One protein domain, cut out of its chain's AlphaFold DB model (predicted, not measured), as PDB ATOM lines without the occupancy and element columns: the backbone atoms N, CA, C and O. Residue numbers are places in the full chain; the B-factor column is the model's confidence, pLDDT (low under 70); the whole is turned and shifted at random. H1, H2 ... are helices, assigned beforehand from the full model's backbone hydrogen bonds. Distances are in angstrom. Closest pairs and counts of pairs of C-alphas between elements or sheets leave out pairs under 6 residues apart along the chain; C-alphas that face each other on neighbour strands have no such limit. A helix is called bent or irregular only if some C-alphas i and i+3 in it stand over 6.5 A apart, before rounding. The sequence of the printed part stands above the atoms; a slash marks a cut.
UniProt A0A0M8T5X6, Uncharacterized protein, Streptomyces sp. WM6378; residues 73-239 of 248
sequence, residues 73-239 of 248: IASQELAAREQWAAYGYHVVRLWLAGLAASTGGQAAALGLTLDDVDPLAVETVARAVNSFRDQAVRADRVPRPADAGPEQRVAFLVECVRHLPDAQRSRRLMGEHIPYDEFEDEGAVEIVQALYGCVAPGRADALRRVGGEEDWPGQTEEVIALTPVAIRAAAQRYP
ATOM      1  N   ILE A  73     -74.826 188.148 -24.099       65.31
ATOM      2  CA  ILE A  73     -74.213 187.405 -25.206       65.31
ATOM      3  C   ILE A  73     -75.314 186.760 -26.051       65.31
ATOM      4  O   ILE A  73     -75.266 186.867 -27.272       65.31
ATOM      5  N   ALA A  74     -76.349 186.195 -25.423       67.81
ATOM      6  CA  ALA A  74     -77.494 185.637 -26.142       67.81
ATOM      7  C   ALA A  74     -78.226 186.699 -26.990       67.81
ATOM      8  O   ALA A  74     -78.524 186.447 -28.158       67.81
ATOM      9  N   SER A  75     -78.448 187.906 -26.457       70.81
ATOM     10  CA  SER A  75     -79.054 189.016 -27.210       70.81
ATOM     11  C   SER A  75     -78.170 189.508 -28.359       70.81
ATOM     12  O   SER A  75     -78.673 189.826 -29.433       70.81
ATOM     13  N   GLN A  76     -76.848 189.561 -28.166       72.12
ATOM     14  CA  GLN A  76     -75.911 189.946 -29.226       72.12
ATOM     15  C   GLN A  76     -75.825 188.891 -30.333       72.12
ATOM     16  O   GLN A  76     -75.776 189.252 -31.508       72.12
ATOM     17  N   GLU A  77     -75.848 187.605 -29.978       74.56
ATOM     18  CA  GLU A  77     -75.929 186.514 -30.948       74.56
ATOM     19  C   GLU A  77     -77.234 186.560 -31.744       74.56
ATOM     20  O   GLU A  77     -77.211 186.339 -32.953       74.56
ATOM     21  N   LEU A  78     -78.362 186.850 -31.090       77.50
ATOM     22  CA  LEU A  78     -79.650 186.990 -31.763       77.50
ATOM     23  C   LEU A  78     -79.628 188.162 -32.754       77.50
ATOM     24  O   LEU A  78     -79.932 187.966 -33.925       77.50
ATOM     25  N   ALA A  79     -79.152 189.331 -32.323       80.06
ATOM     26  CA  ALA A  79     -79.027 190.503 -33.189       80.06
ATOM     27  C   ALA A  79     -78.071 190.263 -34.373       80.06
ATOM     28  O   ALA A  79     -78.314 190.739 -35.480       80.06
ATOM     29  N   ALA A  80     -76.983 189.513 -34.172       80.50
ATOM     30  CA  ALA A  80     -76.096 189.124 -35.265       80.50
ATOM     31  C   ALA A  80     -76.802 188.182 -36.256       80.50
ATOM     32  O   ALA A  80     -76.655 188.357 -37.464       80.50
ATOM     33  N   ARG A  81     -77.603 187.220 -35.772       83.56
ATOM     34  CA  ARG A  81     -78.389 186.321 -36.637       83.56
ATOM     35  C   ARG A  81     -79.434 187.066 -37.447       83.56
ATOM     36  O   ARG A  81     -79.556 186.791 -38.631       83.56
ATOM     37  N   GLU A  82     -80.146 188.003 -36.833       87.69
ATOM     38  CA  GLU A  82     -81.119 188.848 -37.531       87.69
ATOM     39  C   GLU A  82     -80.454 189.631 -38.665       87.69
ATOM     40  O   GLU A  82     -80.985 189.692 -39.770       87.69
ATOM     41  N   GLN A  83     -79.248 190.155 -38.436       89.31
ATOM     42  CA  GLN A  83     -78.507 190.869 -39.474       89.31
ATOM     43  C   GLN A  83     -78.005 189.944 -40.586       89.31
ATOM     44  O   GLN A  83     -78.079 190.321 -41.752       89.31
ATOM     45  N   TRP A  84     -77.529 188.737 -40.264       91.12
ATOM     46  CA  TRP A  84     -77.177 187.737 -41.280       91.12
ATOM     47  C   TRP A  84     -78.397 187.255 -42.067       91.12
ATOM     48  O   TRP A  84     -78.292 187.056 -43.274       91.12
ATOM     49  N   ALA A  85     -79.553 187.117 -41.416       92.56
ATOM     50  CA  ALA A  85     -80.806 186.793 -42.079       92.56
ATOM     51  C   ALA A  85     -81.239 187.922 -43.023       92.56
ATOM     52  O   ALA A  85     -81.546 187.655 -44.178       92.56
ATOM     53  N   ALA A  86     -81.186 189.181 -42.579       91.50
ATOM     54  CA  ALA A  86     -81.477 190.329 -43.434       91.50
ATOM     55  C   ALA A  86     -80.509 190.397 -44.624       91.50
ATOM     56  O   ALA A  86     -80.948 190.479 -45.768       91.50
ATOM     57  N   TYR A  87     -79.200 190.278 -44.376       91.31
ATOM     58  CA  TYR A  87     -78.182 190.237 -45.429       91.31
ATOM     59  C   TYR A  87     -78.466 189.121 -46.439       91.31
ATOM     60  O   TYR A  87     -78.581 189.386 -47.631       91.31
ATOM     61  N   GLY A  88     -78.647 187.885 -45.968       93.38
ATOM     62  CA  GLY A  88     -78.954 186.750 -46.834       93.38
ATOM     63  C   GLY A  88     -80.238 186.935 -47.619       93.38
ATOM     64  O   GLY A  88     -80.260 186.640 -48.808       93.38
ATOM     65  N   TYR A  89     -81.277 187.470 -46.984       94.12
ATOM     66  CA  TYR A  89     -82.545 187.749 -47.641       94.12
ATOM     67  C   TYR A  89     -82.357 188.722 -48.798       94.12
ATOM     68  O   TYR A  89     -82.763 188.407 -49.910       94.12
ATOM     69  N   HIS A  90     -81.673 189.847 -48.580       91.62
ATOM     70  CA  HIS A  90     -81.406 190.810 -49.649       91.62
ATOM     71  C   HIS A  90     -80.636 190.176 -50.814       91.62
ATOM     72  O   HIS A  90     -81.026 190.348 -51.969       91.62
ATOM     73  N   VAL A  91     -79.593 189.394 -50.520       92.50
ATOM     74  CA  VAL A  91     -78.775 188.749 -51.555       92.50
ATOM     75  C   VAL A  91     -79.563 187.698 -52.337       92.50
ATOM     76  O   VAL A  91     -79.583 187.735 -53.565       92.50
ATOM     77  N   VAL A  92     -80.244 186.779 -51.649       94.19
ATOM     78  CA  VAL A  92     -80.991 185.690 -52.295       94.19
ATOM     79  C   VAL A  92     -82.211 186.233 -53.043       94.19
ATOM     80  O   VAL A  92     -82.487 185.791 -54.157       94.19
ATOM     81  N   ARG A  93     -82.898 187.244 -52.499       93.25
ATOM     82  CA  ARG A  93     -83.980 187.952 -53.196       93.25
ATOM     83  C   ARG A  93     -83.474 188.581 -54.490       93.25
ATOM     84  O   ARG A  93     -84.107 188.414 -55.528       93.25
ATOM     85  N   LEU A  94     -82.319 189.252 -54.454       91.56
ATOM     86  CA  LEU A  94     -81.702 189.843 -55.643       91.56
ATOM     87  C   LEU A  94     -81.345 188.772 -56.684       91.56
ATOM     88  O   LEU A  94     -81.652 188.951 -57.862       91.56
ATOM     89  N   TRP A  95     -80.752 187.651 -56.262       92.56
ATOM     90  CA  TRP A  95     -80.465 186.507 -57.134       92.56
ATOM     91  C   TRP A  95     -81.715 185.995 -57.845       92.56
ATOM     92  O   TRP A  95     -81.742 185.908 -59.072       92.56
ATOM     93  N   LEU A  96     -82.754 185.684 -57.073       92.19
ATOM     94  CA  LEU A  96     -83.992 185.097 -57.569       92.19
ATOM     95  C   LEU A  96     -84.782 186.069 -58.444       92.19
ATOM     96  O   LEU A  96     -85.265 185.684 -59.503       92.19
ATOM     97  N   ALA A  97     -84.867 187.338 -58.053       90.56
ATOM     98  CA  ALA A  97     -85.545 188.349 -58.850       90.56
ATOM     99  C   ALA A  97     -84.773 188.663 -60.145       90.56
ATOM    100  O   ALA A  97     -85.384 188.828 -61.199       90.56
ATOM    101  N   GLY A  98     -83.435 188.669 -60.106       89.12
ATOM    102  CA  GLY A  98     -82.597 188.762 -61.303       89.12
ATOM    103  C   GLY A  98     -82.797 187.581 -62.256       89.12
ATOM    104  O   GLY A  98     -82.890 187.786 -63.468       89.12
ATOM    105  N   LEU A  99     -82.927 186.365 -61.714       89.50
ATOM    106  CA  LEU A  99     -83.259 185.162 -62.479       89.50
ATOM    107  C   LEU A  99     -84.653 185.259 -63.101       89.50
ATOM    108  O   LEU A  99     -84.776 185.105 -64.314       89.50
ATOM    109  N   ALA A 100     -85.678 185.581 -62.312       88.44
ATOM    110  CA  ALA A 100     -87.059 185.723 -62.774       88.44
ATOM    111  C   ALA A 100     -87.219 186.829 -63.837       88.44
ATOM    112  O   ALA A 100     -88.027 186.702 -64.753       88.44
ATOM    113  N   ALA A 101     -86.422 187.900 -63.753       84.56
ATOM    114  CA  ALA A 101     -86.411 189.005 -64.715       84.56
ATOM    115  C   ALA A 101     -85.490 188.776 -65.934       84.56
ATOM    116  O   ALA A 101     -85.375 189.657 -66.801       84.56
ATOM    117  N   SER A 102     -84.789 187.640 -66.001       79.81
ATOM    118  CA  SER A 102     -83.931 187.296 -67.135       79.81
ATOM    119  C   SER A 102     -84.774 186.824 -68.328       79.81
ATOM    120  O   SER A 102     -85.729 186.068 -68.194       79.81
ATOM    121  N   THR A 103     -84.451 187.319 -69.524       62.44
ATOM    122  CA  THR A 103     -85.234 187.087 -70.752       62.44
ATOM    123  C   THR A 103     -84.846 185.811 -71.504       62.44
ATOM    124  O   THR A 103     -85.497 185.455 -72.486       62.44
ATOM    125  N   GLY A 104     -83.797 185.108 -71.067       61.62
ATOM    126  CA  GLY A 104     -83.483 183.766 -71.550       61.62
ATOM    127  C   GLY A 104     -84.354 182.774 -70.798       61.62
ATOM    128  O   GLY A 104     -84.415 182.863 -69.581       61.62
ATOM    129  N   GLY A 105     -85.013 181.838 -71.489       63.38
ATOM    130  CA  GLY A 105     -86.006 180.891 -70.942       63.38
ATOM    131  C   GLY A 105     -85.580 180.005 -69.755       63.38
ATOM    132  O   GLY A 105     -86.295 179.072 -69.421       63.38
ATOM    133  N   GLN A 106     -84.455 180.294 -69.103       73.38
ATOM    134  CA  GLN A 106     -83.985 179.751 -67.833       73.38
ATOM    135  C   GLN A 106     -84.994 179.978 -66.699       73.38
ATOM    136  O   GLN A 106     -85.283 179.038 -65.972       73.38
ATOM    137  N   ALA A 107     -85.594 181.170 -66.570       74.81
ATOM    138  CA  ALA A 107     -86.641 181.400 -65.562       74.81
ATOM    139  C   ALA A 107     -87.857 180.484 -65.777       74.81
ATOM    140  O   ALA A 107     -88.376 179.892 -64.834       74.81
ATOM    141  N   ALA A 108     -88.263 180.318 -67.041       74.62
ATOM    142  CA  ALA A 108     -89.362 179.441 -67.427       74.62
ATOM    143  C   ALA A 108     -89.023 177.955 -67.219       74.62
ATOM    144  O   ALA A 108     -89.861 177.223 -66.706       74.62
ATOM    145  N   ALA A 109     -87.799 177.521 -67.541       78.44
ATOM    146  CA  ALA A 109     -87.322 176.159 -67.270       78.44
ATOM    147  C   ALA A 109     -87.301 175.847 -65.763       78.44
ATOM    148  O   ALA A 109     -87.659 174.754 -65.330       78.44
ATOM    149  N   LEU A 110     -86.971 176.846 -64.944       80.25
ATOM    150  CA  LEU A 110     -87.023 176.735 -63.491       80.25
ATOM    151  C   LEU A 110     -88.447 176.830 -62.923       80.25
ATOM    152  O   LEU A 110     -88.633 176.525 -61.741       80.25
ATOM    153  N   GLY A 111     -89.446 177.222 -63.720       81.56
ATOM    154  CA  GLY A 111     -90.791 177.531 -63.229       81.56
ATOM    155  C   GLY A 111     -90.761 178.623 -62.155       81.56
ATOM    156  O   GLY A 111     -91.458 178.519 -61.147       81.56
ATOM    157  N   LEU A 112     -89.856 179.598 -62.292       85.94
ATOM    158  CA  LEU A 112     -89.640 180.665 -61.318       85.94
ATOM    159  C   LEU A 112     -90.374 181.932 -61.762       85.94
ATOM    160  O   LEU A 112     -90.091 182.476 -62.832       85.94
ATOM    161  N   THR A 113     -91.278 182.426 -60.921       87.12
ATOM    162  CA  THR A 113     -91.975 183.704 -61.097       87.12
ATOM    163  C   THR A 113     -91.554 184.704 -60.017       87.12
ATOM    164  O   THR A 113     -90.845 184.361 -59.071       87.12
ATOM    165  N   LEU A 114     -91.973 185.966 -60.150       86.69
ATOM    166  CA  LEU A 114     -91.688 186.984 -59.131       86.69
ATOM    167  C   LEU A 114     -92.380 186.688 -57.791       86.69
ATOM    168  O   LEU A 114     -91.820 187.024 -56.753       86.69
ATOM    169  N   ASP A 115     -93.534 186.018 -57.806       88.56
ATOM    170  CA  ASP A 115     -94.279 185.668 -56.587       88.56
ATOM    171  C   ASP A 115     -93.553 184.596 -55.750       88.56
ATOM    172  O   ASP A 115     -93.784 184.462 -54.549       88.56
ATOM    173  N   ASP A 116     -92.624 183.863 -56.366       88.69
ATOM    174  CA  ASP A 116     -91.845 182.808 -55.717       88.69
ATOM    175  C   ASP A 116     -90.588 183.321 -55.010       88.69
ATOM    176  O   ASP A 116     -89.994 182.605 -54.200       88.69
ATOM    177  N   VAL A 117     -90.163 184.547 -55.323       91.06
ATOM    178  CA  VAL A 117     -88.883 185.114 -54.883       91.06
ATOM    179  C   VAL A 117     -88.797 185.176 -53.360       91.06
ATOM    180  O   VAL A 117     -87.832 184.671 -52.785       91.06
ATOM    181  N   ASP A 118     -89.790 185.775 -52.704       92.25
ATOM    182  CA  ASP A 118     -89.744 185.999 -51.258       92.25
ATOM    183  C   ASP A 118     -89.850 184.682 -50.462       92.25
ATOM    184  O   ASP A 118     -89.007 184.466 -49.586       92.25
ATOM    185  N   PRO A 119     -90.781 183.748 -50.765       91.75
ATOM    186  CA  PRO A 119     -90.826 182.445 -50.097       91.75
ATOM    187  C   PRO A 119     -89.519 181.651 -50.223       91.75
ATOM    188  O   PRO A 119     -89.011 181.132 -49.225       91.75
ATOM    189  N   LEU A 120     -88.936 181.598 -51.426       92.38
ATOM    190  CA  LEU A 120     -87.670 180.899 -51.664       92.38
ATOM    191  C   LEU A 120     -86.503 181.563 -50.937       92.38
ATOM    192  O   LEU A 120     -85.660 180.864 -50.367       92.38
ATOM    193  N   ALA A 121     -86.450 182.897 -50.934       94.69
ATOM    194  CA  ALA A 121     -85.430 183.637 -50.206       94.69
ATOM    195  C   ALA A 121     -85.518 183.361 -48.702       94.69
ATOM    196  O   ALA A 121     -84.501 183.048 -48.081       94.69
ATOM    197  N   VAL A 122     -86.721 183.397 -48.123       94.88
ATOM    198  CA  VAL A 122     -86.937 183.116 -46.697       94.88
ATOM    199  C   VAL A 122     -86.513 181.691 -46.336       94.88
ATOM    200  O   VAL A 122     -85.749 181.519 -45.383       94.88
ATOM    201  N   GLU A 123     -86.951 180.674 -47.086       94.25
ATOM    202  CA  GLU A 123     -86.592 179.280 -46.786       94.25
ATOM    203  C   GLU A 123     -85.078 179.043 -46.915       94.25
ATOM    204  O   GLU A 123     -84.456 178.478 -46.008       94.25
ATOM    205  N   THR A 124     -84.469 179.523 -48.004       95.75
ATOM    206  CA  THR A 124     -83.024 179.385 -48.254       95.75
ATOM    207  C   THR A 124     -82.214 180.008 -47.119       95.75
ATOM    208  O   THR A 124     -81.302 179.385 -46.568       95.75
ATOM    209  N   VAL A 125     -82.570 181.230 -46.723       95.94
ATOM    210  CA  VAL A 125     -81.847 181.986 -45.696       95.94
ATOM    211  C   VAL A 125     -82.038 181.376 -44.316       95.94
ATOM    212  O   VAL A 125     -81.072 181.287 -43.560       95.94
ATOM    213  N   ALA A 126     -83.237 180.895 -43.985       92.88
ATOM    214  CA  ALA A 126     -83.477 180.210 -42.718       92.88
ATOM    215  C   ALA A 126     -82.570 178.974 -42.565       92.88
ATOM    216  O   ALA A 126     -81.948 178.778 -41.514       92.88
ATOM    217  N   ARG A 127     -82.422 178.170 -43.627       93.25
ATOM    218  CA  ARG A 127     -81.510 177.012 -43.647       93.25
ATOM    219  C   ARG A 127     -80.038 177.431 -43.574       93.25
ATOM    220  O   ARG A 127     -79.266 176.847 -42.803       93.25
ATOM    221  N   ALA A 128     -79.661 178.470 -44.319       93.69
ATOM    222  CA  ALA A 128     -78.295 178.982 -44.368       93.69
ATOM    223  C   ALA A 128     -77.840 179.581 -43.032       93.69
ATOM    224  O   ALA A 128     -76.760 179.241 -42.560       93.69
ATOM    225  N   VAL A 129     -78.664 180.399 -42.369       90.75
ATOM    226  CA  VAL A 129     -78.352 180.984 -41.050       90.75
ATOM    227  C   VAL A 129     -78.130 179.894 -40.002       90.75
ATOM    228  O   VAL A 129     -77.184 179.985 -39.216       90.75
ATOM    229  N   ASN A 130     -78.948 178.838 -40.013       87.00
ATOM    230  CA  ASN A 130     -78.775 177.706 -39.102       87.00
ATOM    231  C   ASN A 130     -77.464 176.948 -39.373       87.00
ATOM    232  O   ASN A 130     -76.690 176.707 -38.446       87.00
ATOM    233  N   SER A 131     -77.168 176.653 -40.639       85.69
ATOM    234  CA  SER A 131     -75.964 175.898 -41.026       85.69
ATOM    235  C   SER A 131     -74.675 176.697 -40.824       85.69
ATOM    236  O   SER A 131     -73.682 176.176 -40.314       85.69
ATOM    237  N   PHE A 132     -74.697 177.985 -41.168       83.50
ATOM    238  CA  PHE A 132     -73.585 178.909 -40.967       83.50
ATOM    239  C   PHE A 132     -73.267 179.075 -39.484       83.50
ATOM    240  O   PHE A 132     -72.101 179.039 -39.093       83.50
ATOM    241  N   ARG A 133     -74.297 179.168 -38.633       71.38
ATOM    242  CA  ARG A 133     -74.122 179.193 -37.180       71.38
ATOM    243  C   ARG A 133     -73.431 177.929 -36.685       71.38
ATOM    244  O   ARG A 133     -72.481 178.047 -35.920       71.38
ATOM    245  N   ASP A 134     -73.875 176.743 -37.087       65.75
ATOM    246  CA  ASP A 134     -73.287 175.492 -36.590       65.75
ATOM    247  C   ASP A 134     -71.795 175.364 -36.941       65.75
ATOM    248  O   ASP A 134     -71.014 174.797 -36.176       65.75
ATOM    249  N   GLN A 135     -71.371 175.976 -38.048       64.81
ATOM    250  CA  GLN A 135     -69.962 176.080 -38.428       64.81
ATOM    251  C   GLN A 135     -69.226 177.167 -37.643       64.81
ATOM    252  O   GLN A 135     -68.098 176.955 -37.189       64.81
ATOM    253  N   ALA A 136     -69.872 178.316 -37.452       58.09
ATOM    254  CA  ALA A 136     -69.297 179.472 -36.789       58.09
ATOM    255  C   ALA A 136     -69.270 179.348 -35.258       58.09
ATOM    256  O   ALA A 136     -68.478 180.025 -34.627       58.09
ATOM    257  N   VAL A 137     -70.020 178.422 -34.644       52.31
ATOM    258  CA  VAL A 137     -69.928 178.064 -33.209       52.31
ATOM    259  C   VAL A 137     -68.520 177.590 -32.805       52.31
ATOM    260  O   VAL A 137     -68.211 177.562 -31.618       52.31
ATOM    261  N   ARG A 138     -67.642 177.259 -33.763       51.59
ATOM    262  CA  ARG A 138     -66.220 176.958 -33.510       51.59
ATOM    263  C   ARG A 138     -65.334 178.200 -33.361       51.59
ATOM    264  O   ARG A 138     -64.221 178.074 -32.865       51.59
ATOM    265  N   ALA A 139     -65.799 179.365 -33.805       52.41
ATOM    266  CA  ALA A 139     -65.147 180.651 -33.617       52.41
ATOM    267  C   ALA A 139     -65.987 181.430 -32.603       52.41
ATOM    268  O   ALA A 139     -67.144 181.717 -32.871       52.41
ATOM    269  N   ASP A 140     -65.444 181.747 -31.431       55.09
ATOM    270  CA  ASP A 140     -66.188 182.224 -30.251       55.09
ATOM    271  C   ASP A 140     -67.251 183.326 -30.482       55.09
ATOM    272  O   ASP A 140     -68.136 183.484 -29.638       55.09
ATOM    273  N   ARG A 141     -67.215 184.081 -31.599       63.94
ATOM    274  CA  ARG A 141     -68.297 184.970 -32.068       63.94
ATOM    275  C   ARG A 141     -68.369 185.074 -33.593       63.94
ATOM    276  O   ARG A 141     -67.347 185.193 -34.264       63.94
ATOM    277  N   VAL A 142     -69.592 185.175 -34.120       68.62
ATOM    278  CA  VAL A 142     -69.848 185.575 -35.513       68.62
ATOM    279  C   VAL A 142     -69.966 187.104 -35.571       68.62
ATOM    280  O   VAL A 142     -70.828 187.650 -34.875       68.62
ATOM    281  N   PRO A 143     -69.132 187.821 -36.348       77.81
ATOM    282  CA  PRO A 143     -69.290 189.262 -36.528       77.81
ATOM    283  C   PRO A 143     -70.595 189.578 -37.267       77.81
ATOM    284  O   PRO A 143     -71.193 188.712 -37.908       77.81
ATOM    285  N   ARG A 144     -71.040 190.832 -37.191       82.38
ATOM    286  CA  ARG A 144     -72.149 191.332 -38.012       82.38
ATOM    287  C   ARG A 144     -71.722 191.376 -39.483       82.38
ATOM    288  O   ARG A 144     -70.545 191.622 -39.726       82.38
ATOM    289  N   PRO A 145     -72.638 191.240 -40.458       80.81
ATOM    290  CA  PRO A 145     -72.292 191.322 -41.880       80.81
ATOM    291  C   PRO A 145     -71.520 192.595 -42.257       80.81
ATOM    292  O   PRO A 145     -70.575 192.524 -43.035       80.81
ATOM    293  N   ALA A 146     -71.877 193.743 -41.665       81.31
ATOM    294  CA  ALA A 146     -71.208 195.026 -41.905       81.31
ATOM    295  C   ALA A 146     -69.757 195.069 -41.387       81.31
ATOM    296  O   ALA A 146     -68.917 195.759 -41.957       81.31
ATOM    297  N   ASP A 147     -69.468 194.306 -40.331       82.88
ATOM    298  CA  ASP A 147     -68.141 194.192 -39.720       82.88
ATOM    299  C   ASP A 147     -67.375 192.960 -40.249       82.88
ATOM    300  O   ASP A 147     -66.228 192.716 -39.870       82.88
ATOM    301  N   ALA A 148     -68.017 192.151 -41.099       84.38
ATOM    302  CA  ALA A 148     -67.477 190.913 -41.631       84.38
ATOM    303  C   ALA A 148     -66.632 191.170 -42.888       84.38
ATOM    304  O   ALA A 148     -67.026 191.860 -43.839       84.38
ATOM    305  N   GLY A 149     -65.465 190.531 -42.930       85.75
ATOM    306  CA  GLY A 149     -64.635 190.486 -44.123       85.75
ATOM    307  C   GLY A 149     -65.345 189.771 -45.283       85.75
ATOM    308  O   GLY A 149     -66.305 189.019 -45.070       85.75
ATOM    309  N   PRO A 150     -64.872 189.969 -46.525       86.12
ATOM    310  CA  PRO A 150     -65.448 189.316 -47.700       86.12
ATOM    311  C   PRO A 150     -65.445 187.787 -47.574       86.12
ATOM    312  O   PRO A 150     -66.396 187.143 -47.993       86.12
ATOM    313  N   GLU A 151     -64.440 187.198 -46.922       87.12
ATOM    314  CA  GLU A 151     -64.343 185.748 -46.707       87.12
ATOM    315  C   GLU A 151     -65.511 185.181 -45.886       87.12
ATOM    316  O   GLU A 151     -66.057 184.134 -46.222       87.12
ATOM    317  N   GLN A 152     -65.940 185.880 -44.831       87.69
ATOM    318  CA  GLN A 152     -67.048 185.436 -43.976       87.69
ATOM    319  C   GLN A 152     -68.395 185.604 -44.674       87.69
ATOM    320  O   GLN A 152     -69.256 184.731 -44.565       87.69
ATOM    321  N   ARG A 153     -68.562 186.693 -45.432       90.06
ATOM    322  CA  ARG A 153     -69.737 186.882 -46.287       90.06
ATOM    323  C   ARG A 153     -69.814 185.800 -47.356       90.06
ATOM    324  O   ARG A 153     -70.854 185.171 -47.486       90.06
ATOM    325  N   VAL A 154     -68.704 185.487 -48.026       92.44
ATOM    326  CA  VAL A 154     -68.623 184.359 -48.967       92.44
ATOM    327  C   VAL A 154     -68.965 183.041 -48.278       92.44
ATOM    328  O   VAL A 154     -69.763 182.288 -48.818       92.44
ATOM    329  N   ALA A 155     -68.434 182.763 -47.085       90.81
ATOM    330  CA  ALA A 155     -68.748 181.536 -46.353       90.81
ATOM    331  C   ALA A 155     -70.245 181.410 -46.018       90.81
ATOM    332  O   ALA A 155     -70.803 180.319 -46.092       90.81
ATOM    333  N   PHE A 156     -70.913 182.518 -45.697       92.94
ATOM    334  CA  PHE A 156     -72.363 182.531 -45.517       92.94
ATOM    335  C   PHE A 156     -73.117 182.340 -46.845       92.94
ATOM    336  O   PHE A 156     -74.065 181.556 -46.913       92.94
ATOM    337  N   LEU A 157     -72.676 182.995 -47.922       94.19
ATOM    338  CA  LEU A 157     -73.258 182.819 -49.255       94.19
ATOM    339  C   LEU A 157     -73.066 181.395 -49.790       94.19
ATOM    340  O   LEU A 157     -73.942 180.902 -50.488       94.19
ATOM    341  N   VAL A 158     -71.982 180.707 -49.426       94.62
ATOM    342  CA  VAL A 158     -71.777 179.278 -49.715       94.62
ATOM    343  C   VAL A 158     -72.904 178.438 -49.118       94.62
ATOM    344  O   VAL A 158     -73.434 177.564 -49.800       94.62
ATOM    345  N   GLU A 159     -73.322 178.718 -47.879       94.94
ATOM    346  CA  GLU A 159     -74.475 178.033 -47.283       94.94
ATOM    347  C   GLU A 159     -75.787 178.423 -47.975       94.94
ATOM    348  O   GLU A 159     -76.640 177.565 -48.177       94.94
ATOM    349  N   CYS A 160     -75.946 179.678 -48.406       95.69
ATOM    350  CA  CYS A 160     -77.114 180.080 -49.199       95.69
ATOM    351  C   CYS A 160     -77.182 179.310 -50.528       95.69
ATOM    352  O   CYS A 160     -78.228 178.765 -50.863       95.69
ATOM    353  N   VAL A 161     -76.065 179.209 -51.256       94.19
ATOM    354  CA  VAL A 161     -75.974 178.450 -52.515       94.19
ATOM    355  C   VAL A 161     -76.257 176.968 -52.283       94.19
ATOM    356  O   VAL A 161     -76.982 176.366 -53.065       94.19
ATOM    357  N   ARG A 162     -75.733 176.390 -51.197       92.88
ATOM    358  CA  ARG A 162     -75.984 174.994 -50.824       92.88
ATOM    359  C   ARG A 162     -77.474 174.708 -50.620       92.88
ATOM    360  O   ARG A 162     -77.946 173.668 -51.049       92.88
ATOM    361  N   HIS A 163     -78.204 175.600 -49.948       93.00
ATOM    362  CA  HIS A 163     -79.608 175.356 -49.579       93.00
ATOM    363  C   HIS A 163     -80.622 175.807 -50.630       93.00
ATOM    364  O   HIS A 163     -81.791 175.436 -50.541       93.00
ATOM    365  N   LEU A 164     -80.197 176.586 -51.625       92.00
ATOM    366  CA  LEU A 164     -81.069 177.086 -52.685       92.00
ATOM    367  C   LEU A 164     -81.717 175.957 -53.523       92.00
ATOM    368  O   LEU A 164     -82.933 176.017 -53.728       92.00
ATOM    369  N   PRO A 165     -80.984 174.904 -53.950       89.44
ATOM    370  CA  PRO A 165     -81.568 173.713 -54.574       89.44
ATOM    371  C   PRO A 165     -82.682 173.072 -53.741       89.44
ATOM    372  O   PRO A 165     -83.745 172.747 -54.267       89.44
ATOM    373  N   ASP A 166     -82.465 172.930 -52.430       85.75
ATOM    374  CA  ASP A 166     -83.429 172.306 -51.522       85.75
ATOM    375  C   ASP A 166     -84.676 173.167 -51.312       85.75
ATOM    376  O   ASP A 166     -85.781 172.633 -51.283       85.75
ATOM    377  N   ALA A 167     -84.535 174.490 -51.202       89.56
ATOM    378  CA  ALA A 167     -85.685 175.391 -51.110       89.56
ATOM    379  C   ALA A 167     -86.528 175.357 -52.397       89.56
ATOM    380  O   ALA A 167     -87.756 175.264 -52.351       89.56
ATOM    381  N   GLN A 168     -85.871 175.350 -53.561       86.25
ATOM    382  CA  GLN A 168     -86.547 175.231 -54.853       86.25
ATOM    383  C   GLN A 168     -87.295 173.902 -54.991       86.25
ATOM    384  O   GLN A 168     -88.423 173.855 -55.491       86.25
ATOM    385  N   ARG A 169     -86.677 172.829 -54.499       80.75
ATOM    386  CA  ARG A 169     -87.255 171.492 -54.413       80.75
ATOM    387  C   ARG A 169     -88.501 171.475 -53.515       80.75
ATOM    388  O   ARG A 169     -89.560 171.044 -53.971       80.75
ATOM    389  N   SER A 170     -88.407 171.992 -52.286       80.81
ATOM    390  CA  SER A 170     -89.538 172.116 -51.348       80.81
ATOM    391  C   SER A 170     -90.720 172.864 -51.967       80.81
ATOM    392  O   SER A 170     -91.865 172.428 -51.845       80.81
ATOM    393  N   ARG A 171     -90.447 173.975 -52.665       83.12
ATOM    394  CA  ARG A 171     -91.474 174.785 -53.329       83.12
ATOM    395  C   ARG A 171     -92.251 173.982 -54.368       83.12
ATOM    396  O   ARG A 171     -93.478 173.991 -54.331       83.12
ATOM    397  N   ARG A 172     -91.558 173.273 -55.266       75.75
ATOM    398  CA  ARG A 172     -92.213 172.457 -56.306       75.75
ATOM    399  C   ARG A 172     -93.104 171.372 -55.695       75.75
ATOM    400  O   ARG A 172     -94.223 171.176 -56.156       75.75
ATOM    401  N   LEU A 173     -92.662 170.739 -54.606       70.69
ATOM    402  CA  LEU A 173     -93.456 169.724 -53.899       70.69
ATOM    403  C   LEU A 173     -94.746 170.290 -53.294       70.69
ATOM    404  O   LEU A 173     -95.788 169.642 -53.351       70.69
ATOM    405  N   MET A 174     -94.685 171.488 -52.711       69.00
ATOM    406  CA  MET A 174     -95.848 172.113 -52.075       69.00
ATOM    407  C   MET A 174     -96.790 172.798 -53.075       69.00
ATOM    408  O   MET A 174     -97.990 172.865 -52.821       69.00
ATOM    409  N   GLY A 175     -96.260 173.320 -54.184       61.12
ATOM    410  CA  GLY A 175     -97.013 174.121 -55.152       61.12
ATOM    411  C   GLY A 175     -97.617 173.339 -56.320       61.12
ATOM    412  O   GLY A 175     -98.671 173.734 -56.815       61.12
ATOM    413  N   GLU A 176     -96.989 172.245 -56.767       61.09
ATOM    414  CA  GLU A 176     -97.333 171.616 -58.056       61.09
ATOM    415  C   GLU A 176     -98.010 170.234 -57.946       61.09
ATOM    416  O   GLU A 176     -98.377 169.668 -58.970       61.09
ATOM    417  N   HIS A 177     -98.265 169.689 -56.743       54.81
ATOM    418  CA  HIS A 177     -98.868 168.347 -56.559       54.81
ATOM    419  C   HIS A 177     -98.220 167.257 -57.445       54.81
ATOM    420  O   HIS A 177     -98.897 166.356 -57.946       54.81
ATOM    421  N   ILE A 178     -96.906 167.348 -57.655       55.47
ATOM    422  CA  ILE A 178     -96.170 166.403 -58.497       55.47
ATOM    423  C   ILE A 178     -96.090 165.052 -57.764       55.47
ATOM    424  O   ILE A 178     -95.775 165.035 -56.568       55.47
ATOM    425  N   PRO A 179     -96.377 163.918 -58.432       54.28
ATOM    426  CA  PRO A 179     -96.166 162.593 -57.860       54.28
ATOM    427  C   PRO A 179     -94.706 162.406 -57.432       54.28
ATOM    428  O   PRO A 179     -93.787 162.808 -58.140       54.28
ATOM    429  N   TYR A 180     -94.492 161.747 -56.290       51.78
ATOM    430  CA  TYR A 180     -93.163 161.494 -55.710       51.78
ATOM    431  C   TYR A 180     -92.191 160.794 -56.689       51.78
ATOM    432  O   TYR A 180     -90.979 160.962 -56.589       51.78
ATOM    433  N   ASP A 181     -92.733 160.061 -57.662       51.44
ATOM    434  CA  ASP A 181     -92.008 159.208 -58.606       51.44
ATOM    435  C   ASP A 181     -91.317 159.989 -59.748       51.44
ATOM    436  O   ASP A 181     -90.404 159.466 -60.380       51.44
ATOM    437  N   GLU A 182     -91.717 161.240 -60.018       51.53
ATOM    438  CA  GLU A 182     -91.130 162.098 -61.072       51.53
ATOM    439  C   GLU A 182     -89.951 162.955 -60.562       51.53
ATOM    440  O   GLU A 182     -89.453 163.832 -61.265       51.53
ATOM    441  N   PHE A 183     -89.519 162.743 -59.315       49.72
ATOM    442  CA  PHE A 183     -88.726 163.714 -58.557       49.72
ATOM    443  C   PHE A 183     -87.256 163.339 -58.330       49.72
ATOM    444  O   PHE A 183     -86.500 164.113 -57.729       49.72
ATOM    445  N   GLU A 184     -86.828 162.170 -58.801       49.75
ATOM    446  CA  GLU A 184     -85.413 161.812 -58.793       49.75
ATOM    447  C   GLU A 184     -84.665 162.637 -59.863       49.75
ATOM    448  O   GLU A 184     -84.569 162.269 -61.025       49.75
ATOM    449  N   ASP A 185     -84.112 163.766 -59.404       50.34
ATOM    450  CA  ASP A 185     -82.755 164.251 -59.726       50.34
ATOM    451  C   ASP A 185     -82.541 165.446 -60.692       50.34
ATOM    452  O   ASP A 185     -81.417 165.928 -60.782       50.34
ATOM    453  N   GLU A 186     -83.550 166.041 -61.346       52.69
ATOM    454  CA  GLU A 186     -83.229 166.994 -62.445       52.69
ATOM    455  C   GLU A 186     -83.302 168.507 -62.104       52.69
ATOM    456  O   GLU A 186     -82.423 169.273 -62.494       52.69
ATOM    457  N   GLY A 187     -84.272 168.989 -61.315       50.97
ATOM    458  CA  GLY A 187     -84.513 170.447 -61.188       50.97
ATOM    459  C   GLY A 187     -83.642 171.230 -60.186       50.97
ATOM    460  O   GLY A 187     -83.678 172.463 -60.160       50.97
ATOM    461  N   ALA A 188     -82.895 170.549 -59.314       54.75
ATOM    462  CA  ALA A 188     -82.221 171.176 -58.169       54.75
ATOM    463  C   ALA A 188     -80.847 171.778 -58.540       54.75
ATOM    464  O   ALA A 188     -80.450 172.811 -58.002       54.75
ATOM    465  N   VAL A 189     -80.150 171.189 -59.517       63.34
ATOM    466  CA  VAL A 189     -78.834 171.659 -59.993       63.34
ATOM    467  C   VAL A 189     -78.971 172.870 -60.935       63.34
ATOM    468  O   VAL A 189     -78.103 173.746 -60.987       63.34
ATOM    469  N   GLU A 190     -80.103 172.975 -61.635       79.75
ATOM    470  CA  GLU A 190     -80.349 173.995 -62.662       79.75
ATOM    471  C   GLU A 190     -80.408 175.424 -62.104       79.75
ATOM    472  O   GLU A 190     -79.975 176.368 -62.769       79.75
ATOM    473  N   ILE A 191     -80.901 175.617 -60.872       87.00
ATOM    474  CA  ILE A 191     -81.032 176.966 -60.295       87.00
ATOM    475  C   ILE A 191     -79.668 177.600 -60.005       87.00
ATOM    476  O   ILE A 191     -79.472 178.793 -60.245       87.00
ATOM    477  N   VAL A 192     -78.691 176.806 -59.555       89.38
ATOM    478  CA  VAL A 192     -77.336 177.296 -59.261       89.38
ATOM    479  C   VAL A 192     -76.571 177.576 -60.558       89.38
ATOM    480  O   VAL A 192     -75.846 178.568 -60.646       89.38
ATOM    481  N   GLN A 193     -76.787 176.767 -61.596       85.94
ATOM    482  CA  GLN A 193     -76.276 177.028 -62.946       85.94
ATOM    483  C   GLN A 193     -76.822 178.324 -63.535       85.94
ATOM    484  O   GLN A 193     -76.063 179.162 -64.035       85.94
ATOM    485  N   ALA A 194     -78.141 178.502 -63.472       87.88
ATOM    486  CA  ALA A 194     -78.792 179.707 -63.956       87.88
ATOM    487  C   ALA A 194     -78.268 180.935 -63.201       87.88
ATOM    488  O   ALA A 194     -77.965 181.959 -63.823       87.88
ATOM    489  N   LEU A 195     -78.077 180.808 -61.882       88.94
ATOM    490  CA  LEU A 195     -77.482 181.852 -61.057       88.94
ATOM    491  C   LEU A 195     -76.064 182.198 -61.520       88.94
ATOM    492  O   LEU A 195     -75.790 183.373 -61.768       88.94
ATOM    493  N   TYR A 196     -75.186 181.206 -61.705       86.94
ATOM    494  CA  TYR A 196     -73.828 181.431 -62.214       86.94
ATOM    495  C   TYR A 196     -73.839 182.150 -63.567       86.94
ATOM    496  O   TYR A 196     -73.103 183.116 -63.770       86.94
ATOM    497  N   GLY A 197     -74.732 181.740 -64.475       84.06
ATOM    498  CA  GLY A 197     -74.919 182.386 -65.774       84.06
ATOM    499  C   GLY A 197     -75.358 183.853 -65.681       84.06
ATOM    500  O   GLY A 197     -74.952 184.654 -66.525       84.06
ATOM    501  N   CYS A 198     -76.135 184.214 -64.655       82.19
ATOM    502  CA  CYS A 198     -76.593 185.584 -64.409       82.19
ATOM    503  C   CYS A 198     -75.524 186.480 -63.778       82.19
ATOM    504  O   CYS A 198     -75.527 187.682 -64.025       82.19
ATOM    505  N   VAL A 199     -74.595 185.924 -62.996       82.12
ATOM    506  CA  VAL A 199     -73.480 186.686 -62.394       82.12
ATOM    507  C   VAL A 199     -72.187 186.625 -63.209       82.12
ATOM    508  O   VAL A 199     -71.186 187.232 -62.833       82.12
ATOM    509  N   ALA A 200     -72.191 185.913 -64.338       76.44
ATOM    510  CA  ALA A 200     -71.048 185.840 -65.234       76.44
ATOM    511  C   ALA A 200     -70.663 187.235 -65.783       76.44
ATOM    512  O   ALA A 200     -71.536 188.093 -65.987       76.44
ATOM    513  N   PRO A 201     -69.368 187.481 -66.076       68.50
ATOM    514  CA  PRO A 201     -68.910 188.750 -66.634       68.50
ATOM    515  C   PRO A 201     -69.724 189.168 -67.867       68.50
ATOM    516  O   PRO A 201     -69.874 188.403 -68.818       68.50
ATOM    517  N   GLY A 202     -70.268 190.388 -67.842       69.19
ATOM    518  CA  GLY A 202     -71.081 190.941 -68.934       69.19
ATOM    519  C   GLY A 202     -72.538 190.460 -68.993       69.19
ATOM    520  O   GLY A 202     -73.229 190.801 -69.946       69.19
ATOM    521  N   ARG A 203     -73.019 189.684 -68.007       74.88
ATOM    522  CA  ARG A 203     -74.416 189.196 -67.940       74.88
ATOM    523  C   ARG A 203     -75.196 189.650 -66.701       74.88
ATOM    524  O   ARG A 203     -76.402 189.435 -66.627       74.88
ATOM    525  N   ALA A 204     -74.537 190.364 -65.790       83.44
ATOM    526  CA  ALA A 204     -75.114 190.845 -64.535       83.44
ATOM    527  C   ALA A 204     -76.125 192.001 -64.672       83.44
ATOM    528  O   ALA A 204     -76.636 192.501 -63.672       83.44
ATOM    529  N   ASP A 205     -76.462 192.425 -65.890       84.25
ATOM    530  CA  ASP A 205     -77.383 193.542 -66.116       84.25
ATOM    531  C   ASP A 205     -78.809 193.242 -65.644       84.25
ATOM    532  O   ASP A 205     -79.544 194.158 -65.290       84.25
ATOM    533  N   ALA A 206     -79.216 191.969 -65.598       81.88
ATOM    534  CA  ALA A 206     -80.482 191.588 -64.972       81.88
ATOM    535  C   ALA A 206     -80.486 191.899 -63.468       81.88
ATOM    536  O   ALA A 206     -81.438 192.497 -62.974       81.88
ATOM    537  N   LEU A 207     -79.393 191.590 -62.767       86.00
ATOM    538  CA  LEU A 207     -79.237 191.900 -61.345       86.00
ATOM    539  C   LEU A 207     -79.150 193.409 -61.113       86.00
ATOM    540  O   LEU A 207     -79.804 193.914 -60.213       86.00
ATOM    541  N   ARG A 208     -78.428 194.150 -61.964       87.12
ATOM    542  CA  ARG A 208     -78.363 195.622 -61.882       87.12
ATOM    543  C   ARG A 208     -79.697 196.312 -62.133       87.12
ATOM    544  O   ARG A 208     -79.956 197.346 -61.540       87.12
ATOM    545  N   ARG A 209     -80.540 195.768 -63.015       84.75
ATOM    546  CA  ARG A 209     -81.880 196.322 -63.278       84.75
ATOM    547  C   ARG A 209     -82.828 196.139 -62.099       84.75
ATOM    548  O   ARG A 209     -83.709 196.968 -61.907       84.75
ATOM    549  N   VAL A 210     -82.680 195.038 -61.367       85.00
ATOM    550  CA  VAL A 210     -83.544 194.697 -60.230       85.00
ATOM    551  C   VAL A 210     -83.008 195.284 -58.921       85.00
ATOM    552  O   VAL A 210     -83.790 195.667 -58.054       85.00
ATOM    553  N   GLY A 211     -81.687 195.389 -58.781       76.31
ATOM    554  CA  GLY A 211     -81.036 196.082 -57.678       76.31
ATOM    555  C   GLY A 211     -81.175 197.593 -57.839       76.31
ATOM    556  O   GLY A 211     -80.465 198.195 -58.639       76.31
ATOM    557  N   GLY A 212     -82.101 198.200 -57.097       65.19
ATOM    558  CA  GLY A 212     -82.285 199.653 -57.053       65.19
ATOM    559  C   GLY A 212     -81.265 200.372 -56.161       65.19
ATOM    560  O   GLY A 212     -80.496 199.741 -55.442       65.19
ATOM    561  N   GLU A 213     -81.295 201.709 -56.172       53.53
ATOM    562  CA  GLU A 213     -80.480 202.566 -55.286       53.53
ATOM    563  C   GLU A 213     -80.949 202.552 -53.813       53.53
ATOM    564  O   GLU A 213     -80.217 203.009 -52.936       53.53
ATOM    565  N   GLU A 214     -82.159 202.047 -53.535       52.09
ATOM    566  CA  GLU A 214     -82.779 202.046 -52.197       52.09
ATOM    567  C   GLU A 214     -82.283 200.917 -51.275       52.09
ATOM    568  O   GLU A 214     -82.298 201.075 -50.052       52.09
ATOM    569  N   ASP A 215     -81.792 199.809 -51.834       51.66
ATOM    570  CA  ASP A 215     -81.146 198.745 -51.065       51.66
ATOM    571  C   ASP A 215     -79.667 199.125 -50.885       51.66
ATOM    572  O   ASP A 215     -78.943 199.231 -51.869       51.66
ATOM    573  N   TRP A 216     -79.248 199.395 -49.638       54.00
ATOM    574  CA  TRP A 216     -77.864 199.636 -49.171       54.00
ATOM    575  C   TRP A 216     -76.814 199.879 -50.288       54.00
ATOM    576  O   TRP A 216     -76.377 198.928 -50.951       54.00
ATOM    577  N   PRO A 217     -76.324 201.121 -50.464       47.72
ATOM    578  CA  PRO A 217     -75.466 201.486 -51.589       47.72
ATOM    579  C   PRO A 217     -74.264 200.544 -51.764       47.72
ATOM    580  O   PRO A 217     -73.476 200.349 -50.839       47.72
ATOM    581  N   GLY A 218     -74.110 199.979 -52.964       60.00
ATOM    582  CA  GLY A 218     -72.998 199.087 -53.319       60.00
ATOM    583  C   GLY A 218     -73.258 197.588 -53.127       60.00
ATOM    584  O   GLY A 218     -72.422 196.789 -53.550       60.00
ATOM    585  N   GLN A 219     -74.412 197.182 -52.581       78.44
ATOM    586  CA  GLN A 219     -74.741 195.763 -52.393       78.44
ATOM    587  C   GLN A 219     -74.844 194.983 -53.704       78.44
ATOM    588  O   GLN A 219     -74.339 193.869 -53.777       78.44
ATOM    589  N   THR A 220     -75.439 195.548 -54.755       86.69
ATOM    590  CA  THR A 220     -75.594 194.835 -56.034       86.69
ATOM    591  C   THR A 220     -74.247 194.435 -56.638       86.69
ATOM    592  O   THR A 220     -74.070 193.287 -57.036       86.69
ATOM    593  N   GLU A 221     -73.266 195.342 -56.659       88.12
ATOM    594  CA  GLU A 221     -71.929 195.036 -57.191       88.12
ATOM    595  C   GLU A 221     -71.143 194.095 -56.272       88.12
ATOM    596  O   GLU A 221     -70.448 193.205 -56.762       88.12
ATOM    597  N   GLU A 222     -71.292 194.223 -54.948       87.94
ATOM    598  CA  GLU A 222     -70.752 193.239 -54.007       87.94
ATOM    599  C   GLU A 222     -71.313 191.843 -54.295       87.94
ATOM    600  O   GLU A 222     -70.552 190.885 -54.418       87.94
ATOM    601  N   VAL A 223     -72.632 191.721 -54.439       89.00
ATOM    602  CA  VAL A 223     -73.293 190.449 -54.730       89.00
ATOM    603  C   VAL A 223     -72.774 189.879 -56.042       89.00
ATOM    604  O   VAL A 223     -72.362 188.721 -56.075       89.00
ATOM    605  N   ILE A 224     -72.710 190.681 -57.106       90.25
ATOM    606  CA  ILE A 224     -72.160 190.254 -58.400       90.25
ATOM    607  C   ILE A 224     -70.714 189.758 -58.249       90.25
ATOM    608  O   ILE A 224     -70.359 188.736 -58.835       90.25
ATOM    609  N   ALA A 225     -69.890 190.423 -57.436       90.69
ATOM    610  CA  ALA A 225     -68.497 190.040 -57.219       90.69
ATOM    611  C   ALA A 225     -68.338 188.763 -56.371       90.69
ATOM    612  O   ALA A 225     -67.501 187.912 -56.683       90.69
ATOM    613  N   LEU A 226     -69.124 188.611 -55.301       91.56
ATOM    614  CA  LEU A 226     -68.989 187.501 -54.352       91.56
ATOM    615  C   LEU A 226     -69.693 186.223 -54.821       91.56
ATOM    616  O   LEU A 226     -69.240 185.127 -54.491       91.56
ATOM    617  N   THR A 227     -70.763 186.330 -55.613       91.75
ATOM    618  CA  THR A 227     -71.581 185.171 -56.012       91.75
ATOM    619  C   THR A 227     -70.788 184.110 -56.787       91.75
ATOM    620  O   THR A 227     -70.846 182.947 -56.392       91.75
ATOM    621  N   PRO A 228     -69.971 184.438 -57.812       91.12
ATOM    622  CA  PRO A 228     -69.164 183.429 -58.502       91.12
ATOM    623  C   PRO A 228     -68.162 182.724 -57.577       91.12
ATOM    624  O   PRO A 228     -67.858 181.549 -57.767       91.12
ATOM    625  N   VAL A 229     -67.633 183.438 -56.576       92.06
ATOM    626  CA  VAL A 229     -66.709 182.869 -55.582       92.06
ATOM    627  C   VAL A 229     -67.455 181.904 -54.663       92.06
ATOM    628  O   VAL A 229     -66.992 180.782 -54.464       92.06
ATOM    629  N   ALA A 230     -68.622 182.310 -54.161       92.75
ATOM    630  CA  ALA A 230     -69.464 181.483 -53.307       92.75
ATOM    631  C   ALA A 230     -69.947 180.217 -54.026       92.75
ATOM    632  O   ALA A 230     -69.875 179.136 -53.452       92.75
ATOM    633  N   ILE A 231     -70.358 180.316 -55.293       91.94
ATOM    634  CA  ILE A 231     -70.791 179.157 -56.083       91.94
ATOM    635  C   ILE A 231     -69.651 178.152 -56.266       91.94
ATOM    636  O   ILE A 231     -69.831 176.968 -55.992       91.94
ATOM    637  N   ARG A 232     -68.454 178.610 -56.658       91.25
ATOM    638  CA  ARG A 232     -67.289 177.720 -56.799       91.25
ATOM    639  C   ARG A 232     -66.895 177.070 -55.473       91.25
ATOM    640  O   ARG A 232     -66.595 175.880 -55.444       91.25
ATOM    641  N   ALA A 233     -66.916 177.829 -54.380       90.88
ATOM    642  CA  ALA A 233     -66.619 177.298 -53.053       90.88
ATOM    643  C   ALA A 233     -67.685 176.295 -52.577       90.88
ATOM    644  O   ALA A 233     -67.339 175.282 -51.972       90.88
ATOM    645  N   ALA A 234     -68.964 176.531 -52.887       90.94
ATOM    646  CA  ALA A 234     -70.044 175.590 -52.604       90.94
ATOM    647  C   ALA A 234     -69.888 174.297 -53.411       90.94
ATOM    648  O   ALA A 234     -69.962 173.228 -52.820       90.94
ATOM    649  N   ALA A 235     -69.564 174.381 -54.704       89.69
ATOM    650  CA  ALA A 235     -69.319 173.210 -55.551       89.69
ATOM    651  C   ALA A 235     -68.138 172.351 -55.066       89.69
ATOM    652  O   ALA A 235     -68.174 171.126 -55.117       89.69
ATOM    653  N   GLN A 236     -67.083 172.990 -54.550       89.06
ATOM    654  CA  GLN A 236     -65.940 172.282 -53.964       89.06
ATOM    655  C   GLN A 236     -66.280 171.609 -52.631       89.06
ATOM    656  O   GLN A 236     -65.705 170.575 -52.296       89.06
ATOM    657  N   ARG A 237     -67.166 172.223 -51.841       88.25
ATOM    658  CA  ARG A 237     -67.469 171.793 -50.474       88.25
ATOM    659  C   ARG A 237     -68.646 170.822 -50.383       88.25
ATOM    660  O   ARG A 237     -68.649 169.991 -49.479       88.25
ATOM    661  N   TYR A 238     -69.609 170.956 -51.288       87.62
ATOM    662  CA  TYR A 238     -70.871 170.220 -51.333       87.62
ATOM    663  C   TYR A 238     -71.155 169.712 -52.760       87.62
ATOM    664  O   TYR A 238     -72.183 170.076 -53.342       87.62
ATOM    665  N   PRO A 239     -70.249 168.918 -53.366       85.25
ATOM    666  CA  PRO A 239     -70.409 168.432 -54.739       85.25
ATOM    667  C   PRO A 239     -71.664 167.568 -54.938       85.25
ATOM    668  O   PRO A 239     -72.134 167.420 -56.059       85.25
TER     669      PRO A 239
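Overview. This is residues 73 to 239 of the 248 residues of an uncharacterized protein of Streptomyces sp. WM6378 (UniProt A0A0M8T5X6). Two long helices, H1 and H3, run opposite ways and cross at 39 degrees, with the bent helix H4, H5 and H7 packed behind them at crossed angles. H4a packs on both long helices, H7 covers H4a on its other side, H6 packs on H1 near its end, and short H2 turns the chain from H1 back to H3. Residues 174 to 182 stick out. The printed part has 167 residues with seven named helices, H1 to H7 in order, and no named strand: all helix. It is compact, with a radius of gyration of the C-alphas of 15.7 A and spans of 46 by 36 by 29 A.

Along the chain. H1, residues 73 to 100, runs 39.7 A from C-alpha 73 at (-74.213, 187.405, -25.206). H3, residues 114 to 136, is 32.5 A long and irregular: C-alphas 115 and 118 are 7.0 A apart. H4, residues 150 to 175, was assigned as one helix by its hydrogen bonds but is bent, with C-alphas 162 and 165 6.8 A apart; its arms are H4a, residues 150 to 162, and H4b, residues 165 to 175. H7, residues 219 to 237, is 25.1 A long and only just irregular, with C-alphas 225 and 228 6.8 A apart and a kink of 37 degrees near residue 226; it ends with C-alpha 237 at (-67.469, 171.793, -50.474). H5 is residues 187 to 199, 19.7 A; H2 is residues 106 to 109 and H6 residues 205 to 210.

Arrangement. H1 is the hub. It touches H3 at a steep tilt of 39 degrees, opposite ways, the closest C-alphas being Val 92 and Ala 121 at 5.3 A. Residues 94 to 99 of H1 touch H6, closest at Gly 98 and Leu 207, 4.6 A. Residues 124 to 132 of H3 touch H4a, closest at Ala 128 and Glu 159, 4.9 A. H4a touches residues 226 to 234 of H7, closest at Val 158 and Ala 230, 4.8 A. Residues 187 to 192 of H5 touch H4b, closest at Pro 165 and Ala 188, 4.4 A. H3 and H7 are apart. Every O i to N i+4 pair is within hydrogen-bond range in H1, H4a, H4b and H6, but 17 of 19 in H3, 7 of 9 in H5 and 13 of 15 in H7; H2 is too short for such a pair.

Size, cuts and confidence. The farthest C-alphas, Ile 73 and Gly 105, are 47.7 A apart. The printed part has no cut. The links H3 to H4 and H4 to H5 are long. Mean pLDDT of the printed part is 80.1; 39 residues are under 70, among them 134 to 142 and 174 to 189.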